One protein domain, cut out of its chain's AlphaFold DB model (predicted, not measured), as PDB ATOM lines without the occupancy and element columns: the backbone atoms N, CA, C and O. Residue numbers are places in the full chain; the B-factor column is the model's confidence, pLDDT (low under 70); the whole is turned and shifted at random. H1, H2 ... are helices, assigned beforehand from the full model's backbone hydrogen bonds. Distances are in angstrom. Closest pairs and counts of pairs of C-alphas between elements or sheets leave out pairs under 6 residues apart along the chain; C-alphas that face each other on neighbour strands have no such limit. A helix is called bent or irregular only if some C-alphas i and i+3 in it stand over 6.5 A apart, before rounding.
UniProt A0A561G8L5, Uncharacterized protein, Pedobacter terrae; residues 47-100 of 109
ATOM      1  N   TRP A  47      23.363 -10.113 -19.667       73.81
ATOM      2  CA  TRP A  47      23.138  -9.676 -18.296       73.81
ATOM      3  C   TRP A  47      22.267 -10.648 -17.505       73.81
ATOM      4  O   TRP A  47      22.611 -10.957 -16.364       73.81
ATOM      5  N   ILE A  48      21.214 -11.207 -18.115       76.88
ATOM      6  CA  ILE A  48      20.428 -12.286 -17.499       76.88
ATOM      7  C   ILE A  48      21.318 -13.500 -17.249       76.88
ATOM      8  O   ILE A  48      21.318 -14.039 -16.143       76.88
ATOM      9  N   TYR A  49      22.142 -13.882 -18.229       76.81
ATOM     10  CA  TYR A  49      23.096 -14.975 -18.051       76.81
ATOM     11  C   TYR A  49      24.029 -14.722 -16.854       76.81
ATOM     12  O   TYR A  49      24.191 -15.592 -15.999       76.81
ATOM     13  N   ARG A  50      24.586 -13.512 -16.729       81.44
ATOM     14  CA  ARG A  50      25.492 -13.156 -15.624       81.44
ATOM     15  C   ARG A  50      24.808 -13.178 -14.259       81.44
ATOM     16  O   ARG A  50      25.406 -13.690 -13.318       81.44
ATOM     17  N   ILE A  51      23.586 -12.659 -14.144       82.31
ATOM     18  CA  ILE A  51      22.837 -12.649 -12.877       82.31
ATOM     19  C   ILE A  51      22.512 -14.079 -12.436       82.31
ATOM     20  O   ILE A  51      22.748 -14.432 -11.281       82.31
ATOM     21  N   VAL A  52      22.027 -14.916 -13.357       81.44
ATOM     22  CA  VAL A  52      21.665 -16.310 -13.061       81.44
ATOM     23  C   VAL A  52      22.893 -17.111 -12.634       81.44
ATOM     24  O   VAL A  52      22.855 -17.802 -11.616       81.44
ATOM     25  N   VAL A  53      24.005 -16.980 -13.362       83.88
ATOM     26  CA  VAL A  53      25.255 -17.677 -13.031       83.88
ATOM     27  C   VAL A  53      25.833 -17.183 -11.705       83.88
ATOM     28  O   VAL A  53      26.219 -18.007 -10.882       83.88
ATOM     29  N   ALA A  54      25.840 -15.872 -11.445       85.38
ATOM     30  CA  ALA A  54      26.331 -15.322 -10.181       85.38
ATOM     31  C   ALA A  54      25.512 -15.817  -8.977       85.38
ATOM     32  O   ALA A  54      26.090 -16.222  -7.968       85.38
ATOM     33  N   ALA A  55      24.181 -15.842  -9.096       83.69
ATOM     34  CA  ALA A  55      23.302 -16.357  -8.051       83.69
ATOM     35  C   ALA A  55      23.530 -17.859  -7.803       83.69
ATOM     36  O   ALA A  55      23.675 -18.277  -6.655       83.69
ATOM     37  N   LEU A  56      23.637 -18.663  -8.866       84.00
ATOM     38  CA  LEU A  56      23.931 -20.098  -8.763       84.00
ATOM     39  C   LEU A  56      25.293 -20.364  -8.113       84.00
ATOM     40  O   LEU A  56      25.389 -21.196  -7.211       84.00
ATOM     41  N   SER A  57      26.339 -19.640  -8.520       84.44
ATOM     42  CA  SER A  57      27.672 -19.778  -7.927       84.44
ATOM     43  C   SER A  57      27.686 -19.400  -6.446       84.44
ATOM     44  O   SER A  57      28.306 -20.104  -5.652       84.44
ATOM     45  N   LEU A  58      26.975 -18.339  -6.052       87.69
ATOM     46  CA  LEU A  58      26.871 -17.930  -4.651       87.69
ATOM     47  C   LEU A  58      26.210 -19.016  -3.791       87.69
ATOM     48  O   LEU A  58      26.718 -19.347  -2.723       87.69
ATOM     49  N   VAL A  59      25.106 -19.603  -4.269       85.56
ATOM     50  CA  VAL A  59      24.395 -20.677  -3.557       85.56
ATOM     51  C   VAL A  59      25.311 -21.879  -3.336       85.56
ATOM     52  O   VAL A  59      25.413 -22.374  -2.214       85.56
ATOM     53  N   VAL A  60      26.032 -22.312  -4.375       84.00
ATOM     54  CA  VAL A  60      26.993 -23.419  -4.264       84.00
ATOM     55  C   VAL A  60      28.088 -23.092  -3.248       84.00
ATOM     56  O   VAL A  60      28.361 -23.911  -2.374       84.00
ATOM     57  N   LEU A  61      28.663 -21.887  -3.294       87.00
ATOM     58  CA  LEU A  61      29.699 -21.467  -2.345       87.00
ATOM     59  C   LEU A  61      29.200 -21.470  -0.897       87.00
ATOM     60  O   LEU A  61      29.905 -21.969  -0.019       87.00
ATOM     61  N   ILE A  62      27.993 -20.963  -0.635       85.44
ATOM     62  CA  ILE A  62      27.400 -20.957   0.710       85.44
ATOM     63  C   ILE A  62      27.233 -22.390   1.228       85.44
ATOM     64  O   ILE A  62      27.606 -22.677   2.364       85.44
ATOM     65  N   ILE A  63      26.729 -23.301   0.392       80.19
ATOM     66  CA  ILE A  63      26.512 -24.704   0.766       80.19
ATOM     67  C   ILE A  63      27.843 -25.402   1.036       80.19
ATOM     68  O   ILE A  63      28.015 -26.008   2.092       80.19
ATOM     69  N   THR A  64      28.805 -25.291   0.118       82.62
ATOM     70  CA  THR A  64      30.127 -25.903   0.273       82.62
ATOM     71  C   THR A  64      30.818 -25.395   1.536       82.62
ATOM     72  O   THR A  64      31.300 -26.200   2.330       82.62
ATOM     73  N   THR A  65      30.795 -24.083   1.781       82.62
ATOM     74  CA  THR A  65      31.409 -23.484   2.977       82.62
ATOM     75  C   THR A  65      30.682 -23.917   4.253       82.62
ATOM     76  O   THR A  65      31.323 -24.279   5.237       82.62
ATOM     77  N   GLY A  66      29.347 -23.954   4.233       78.56
ATOM     78  CA  GLY A  66      28.535 -24.406   5.363       78.56
ATOM     79  C   GLY A  66      28.809 -25.860   5.752       78.56
ATOM     80  O   GLY A  66      28.951 -26.150   6.940       78.56
ATOM     81  N   ILE A  67      28.948 -26.754   4.766       74.69
ATOM     82  CA  ILE A  67      29.272 -28.173   4.979       74.69
ATOM     83  C   ILE A  67      30.701 -28.335   5.510       74.69
ATOM     84  O   ILE A  67      30.900 -29.053   6.490       74.69
ATOM     85  N   LEU A  68      31.684 -27.647   4.915       76.75
ATOM     86  CA  LEU A  68      33.085 -27.706   5.353       76.75
ATOM     87  C   LEU A  68      33.256 -27.257   6.809       76.75
ATOM     88  O   LEU A  68      33.966 -27.908   7.571       76.75
ATOM     89  N   LEU A  69      32.577 -26.183   7.213       76.69
ATOM     90  CA  LEU A  69      32.649 -25.663   8.582       76.69
ATOM     91  C   LEU A  69      31.902 -26.538   9.603       76.69
ATOM     92  O   LEU A  69      32.250 -26.528  10.779       76.69
ATOM     93  N   ASN A  70      30.886 -27.298   9.180       69.75
ATOM     94  CA  ASN A  70      30.045 -28.114  10.067       69.75
ATOM     95  C   ASN A  70      30.326 -29.621   9.984       69.75
ATOM     96  O   ASN A  70      29.508 -30.414  10.450       69.75
ATOM     97  N   ILE A  71      31.469 -30.043   9.436       64.50
ATOM     98  CA  ILE A  71      31.783 -31.458   9.166       64.50
ATOM     99  C   ILE A  71      31.658 -32.372  10.403       64.50
ATOM    100  O   ILE A  71      31.297 -33.538  10.270       64.50
ATOM    101  N   ALA A  72      31.870 -31.837  11.610       62.50
ATOM    102  CA  ALA A  72      31.701 -32.565  12.871       62.50
ATOM    103  C   ALA A  72      30.227 -32.789  13.279       62.50
ATOM    104  O   ALA A  72      29.933 -33.689  14.059       62.50
ATOM    105  N   GLU A  73      29.289 -31.997  12.753       58.03
ATOM    106  CA  GLU A  73      27.875 -31.993  13.156       58.03
ATOM    107  C   GLU A  73      26.907 -32.484  12.063       58.03
ATOM    108  O   GLU A  73      25.725 -32.709  12.322       58.03
ATOM    109  N   VAL A  74      27.416 -32.732  10.851       55.84
ATOM    110  CA  VAL A  74      26.682 -33.302   9.702       55.84
ATOM    111  C   VAL A  74      26.156 -34.727   9.964       55.84
ATOM    112  O   VAL A  74      25.284 -35.198   9.242       55.84
ATOM    113  N   GLN A  75      26.575 -35.391  11.048       57.03
ATOM    114  CA  GLN A  75      25.968 -36.658  11.483       57.03
ATOM    115  C   GLN A  75      24.507 -36.517  11.962       57.03
ATOM    116  O   GLN A  75      23.831 -37.520  12.175       57.03
ATOM    117  N   LYS A  76      23.988 -35.290  12.121       63.00
ATOM    118  CA  LYS A  76      22.591 -35.040  12.504       63.00
ATOM    119  C   LYS A  76      21.701 -34.941  11.260       63.00
ATOM    120  O   LYS A  76      21.734 -33.939  10.544       63.00
ATOM    121  N   ALA A  77      20.869 -35.960  11.039       63.75
ATOM    122  CA  ALA A  77      19.938 -36.053   9.910       63.75
ATOM    123  C   ALA A  77      19.045 -34.802   9.724       63.75
ATOM    124  O   ALA A  77      18.805 -34.382   8.592       63.75
ATOM    125  N   ASP A  78      18.641 -34.135  10.812       71.69
ATOM    126  CA  ASP A  78      17.811 -32.917  10.769       71.69
ATOM    127  C   ASP A  78      18.484 -31.726  10.067       71.69
ATOM    128  O   ASP A  78      17.822 -30.916   9.407       71.69
ATOM    129  N   LYS A  79      19.818 -31.620  10.152       70.62
ATOM    130  CA  LYS A  79      20.573 -30.548   9.480       70.62
ATOM    131  C   LYS A  79      20.536 -30.738   7.964       70.62
ATOM    132  O   LYS A  79      20.370 -29.769   7.228       70.62
ATOM    133  N   VAL A  80      20.622 -31.985   7.498       72.50
ATOM    134  CA  VAL A  80      20.564 -32.328   6.070       72.50
ATOM    135  C   VAL A  80      19.188 -32.001   5.488       72.50
ATOM    136  O   VAL A  80      19.106 -31.354   4.445       72.50
ATOM    137  N   ILE A  81      18.109 -32.367   6.188       79.00
ATOM    138  CA  ILE A  81      16.731 -32.060   5.769       79.00
ATOM    139  C   ILE A  81      16.522 -30.544   5.666       79.00
ATOM    140  O   ILE A  81      15.980 -30.062   4.672       79.00
ATOM    141  N   THR A  82      17.009 -29.784   6.649       82.38
ATOM    142  CA  THR A  82      16.917 -28.315   6.655       82.38
ATOM    143  C   THR A  82      17.627 -27.691   5.451       82.38
ATOM    144  O   THR A  82      17.077 -26.803   4.797       82.38
ATOM    145  N   ILE A  83      18.824 -28.181   5.112       78.88
ATOM    146  CA  ILE A  83      19.575 -27.714   3.939       78.88
ATOM    147  C   ILE A  83      18.781 -27.999   2.657       78.88
ATOM    148  O   ILE A  83      18.589 -27.093   1.847       78.88
ATOM    149  N   ILE A  84      18.250 -29.214   2.495       80.69
ATOM    150  CA  ILE A  84      17.450 -29.588   1.318       80.69
ATOM    151  C   ILE A  84      16.179 -28.729   1.211       80.69
ATOM    152  O   ILE A  84      15.869 -28.227   0.129       80.69
ATOM    153  N   ALA A  85      15.469 -28.491   2.317       83.88
ATOM    154  CA  ALA A  85      14.274 -27.645   2.343       83.88
ATOM    155  C   ALA A  85      14.581 -26.179   1.986       83.88
ATOM    156  O   ALA A  85      13.834 -25.544   1.232       83.88
ATOM    157  N   SER A  86      15.705 -25.647   2.480       83.50
ATOM    158  CA  SER A  86      16.164 -24.295   2.142       83.50
ATOM    159  C   SER A  86      16.499 -24.162   0.653       83.50
ATOM    160  O   SER A  86      16.127 -23.172   0.019       83.50
ATOM    161  N   LEU A  87      17.099 -25.201   0.061       81.94
ATOM    162  CA  LEU A  87      17.418 -25.248  -1.363       81.94
ATOM    163  C   LEU A  87      16.155 -25.329  -2.225       81.94
ATOM    164  O   LEU A  87      16.040 -24.609  -3.216       81.94
ATOM    165  N   GLY A  88      15.189 -26.160  -1.824       86.69
ATOM    166  CA  GLY A  88      13.890 -26.256  -2.490       86.69
ATOM    167  C   GLY A  88      13.165 -24.910  -2.519       86.69
ATOM    168  O   GLY A  88      12.696 -24.488  -3.572       86.69
ATOM    169  N   SER A  89      13.156 -24.187  -1.395       86.31
ATOM    170  CA  SER A  89      12.546 -22.852  -1.316       86.31
ATOM    171  C   SER A  89      13.257 -21.830  -2.210       86.31
ATOM    172  O   SER A  89      12.597 -21.049  -2.895       86.31
ATOM    173  N   ALA A  90      14.593 -21.865  -2.268       83.62
ATOM    174  CA  ALA A  90      15.372 -20.998  -3.150       83.62
ATOM    175  C   ALA A  90      15.110 -21.290  -4.642       83.62
ATOM    176  O   ALA A  90      14.923 -20.360  -5.427       83.62
ATOM    177  N   ALA A  91      15.040 -22.568  -5.030       84.50
ATOM    178  CA  ALA A  91      14.734 -22.979  -6.401       84.50
ATOM    179  C   ALA A  91      13.314 -22.569  -6.822       84.50
ATOM    180  O   ALA A  91      13.127 -22.042  -7.919       84.50
ATOM    181  N   ILE A  92      12.323 -22.742  -5.939       86.75
ATOM    182  CA  ILE A  92      10.943 -22.288  -6.175       86.75
ATOM    183  C   ILE A  92      10.897 -20.762  -6.324       86.75
ATOM    184  O   ILE A  92      10.268 -20.266  -7.255       86.75
ATOM    185  N   GLY A  93      11.597 -20.014  -5.466       82.62
ATOM    186  CA  GLY A  93      11.686 -18.555  -5.565       82.62
ATOM    187  C   GLY A  93      12.318 -18.078  -6.877       82.62
ATOM    188  O   GLY A  93      11.815 -17.146  -7.500       82.62
ATOM    189  N   ALA A  94      13.371 -18.750  -7.349       83.75
ATOM    190  CA  ALA A  94      14.004 -18.444  -8.631       83.75
ATOM    191  C   ALA A  94      13.087 -18.752  -9.829       83.75
ATOM    192  O   ALA A  94      13.002 -17.948 -10.757       83.75
ATOM    193  N   LEU A  95      12.364 -19.879  -9.800       81.19
ATOM    194  CA  LEU A  95      11.370 -20.220 -10.823       81.19
ATOM    195  C   LEU A  95      10.206 -19.225 -10.834       81.19
ATOM    196  O   LEU A  95       9.793 -18.793 -11.906       81.19
ATOM    197  N   ALA A  96       9.719 -18.811  -9.663       82.69
ATOM    198  CA  ALA A  96       8.708 -17.766  -9.550       82.69
ATOM    199  C   ALA A  96       9.215 -16.430 -10.117       82.69
ATOM    200  O   ALA A  96       8.476 -15.757 -10.825       82.69
ATOM    201  N   GLY A  97      10.482 -16.079  -9.874       75.56
ATOM    202  CA  GLY A  97      11.115 -14.896 -10.458       75.56
ATOM    203  C   GLY A  97      11.252 -14.957 -11.984       75.56
ATOM    204  O   GLY A  97      11.023 -13.953 -12.647       75.56
ATOM    205  N   LEU A  98      11.576 -16.125 -12.555       74.81
ATOM    206  CA  LEU A  98      11.664 -16.319 -14.011       74.81
ATOM    207  C   LEU A  98      10.286 -16.320 -14.693       74.81
ATOM    208  O   LEU A  98      10.160 -15.878 -15.833       74.81
ATOM    209  N   LEU A  99       9.268 -16.847 -14.011       72.50
ATOM    210  CA  LEU A  99       7.893 -16.932 -14.509       72.50
ATOM    211  C   LEU A  99       7.060 -15.688 -14.187       72.50
ATOM    212  O   LEU A  99       5.934 -15.573 -14.677       72.50
ATOM    213  N   ALA A 100       7.583 -14.768 -13.372       76.00
ATOM    214  CA  ALA A 100       6.918 -13.512 -13.086       76.00
ATOM    215  C   ALA A 100       6.734 -12.735 -14.401       76.00
ATOM    216  O   ALA A 100       7.703 -12.545 -15.143       76.00
TER     217      ALA A 100
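Overview. This is residues 47 to 100 of the 109 residues of an uncharacterized protein of Pedobacter terrae (UniProt A0A561G8L5). Two long helices, H1 and H2, run side by side in opposite directions, joined at one end by the loop of residues 70 to 76, so that the chain makes a long, narrow U with a gap between its arms. Residues 71 to 78 stick out at the joined end, and residues 95 to 100 stand free towards the open end. The printed part has 54 residues with two named helices, H1 then H2, and no named strand; the class is all helix. It is loose, with a radius of gyration of the C-alphas of 13.5 A, and its outline is a rod spanning 39 by 18 by 7 A.

Along the chain. H1 holds residues 47 to 69 and is 32.7 A long from first to last C-alpha, from C-alpha 47 at (23.138, -9.676, -18.296) to C-alpha 69 at (32.649, -25.663, 8.582). H2 holds residues 77 to 99 and is 33.3 A long, ending with C-alpha 99 at (7.893, -16.932, -14.509). Each has 23 residues, and neither is bent.

Arrangement. The N-to-C direction of H1 is (0.30, -0.50, 0.81) and that of H2 is (-0.33, 0.57, -0.75), opposite ways. H1 and H2 are near each other, with 10 pairs of C-alphas within 10 A. No pair is within 8 A, but only just: their closest C-alphas are 8.2 A apart. A short link of 7 residues joins them. In H1 and H2 every O i to N i+4 pair is within hydrogen-bond range.

Size, cuts and confidence. The two C-alphas farthest apart, those of Ala 72 and Ala 100, are 40.6 A apart. The first and last printed C-alphas, of Trp 47 and Ala 100, are 17.5 A apart. The printed part has no cut and no long link. The mean pLDDT of the printed part is 78.0, and residues 70 to 77 are under 70.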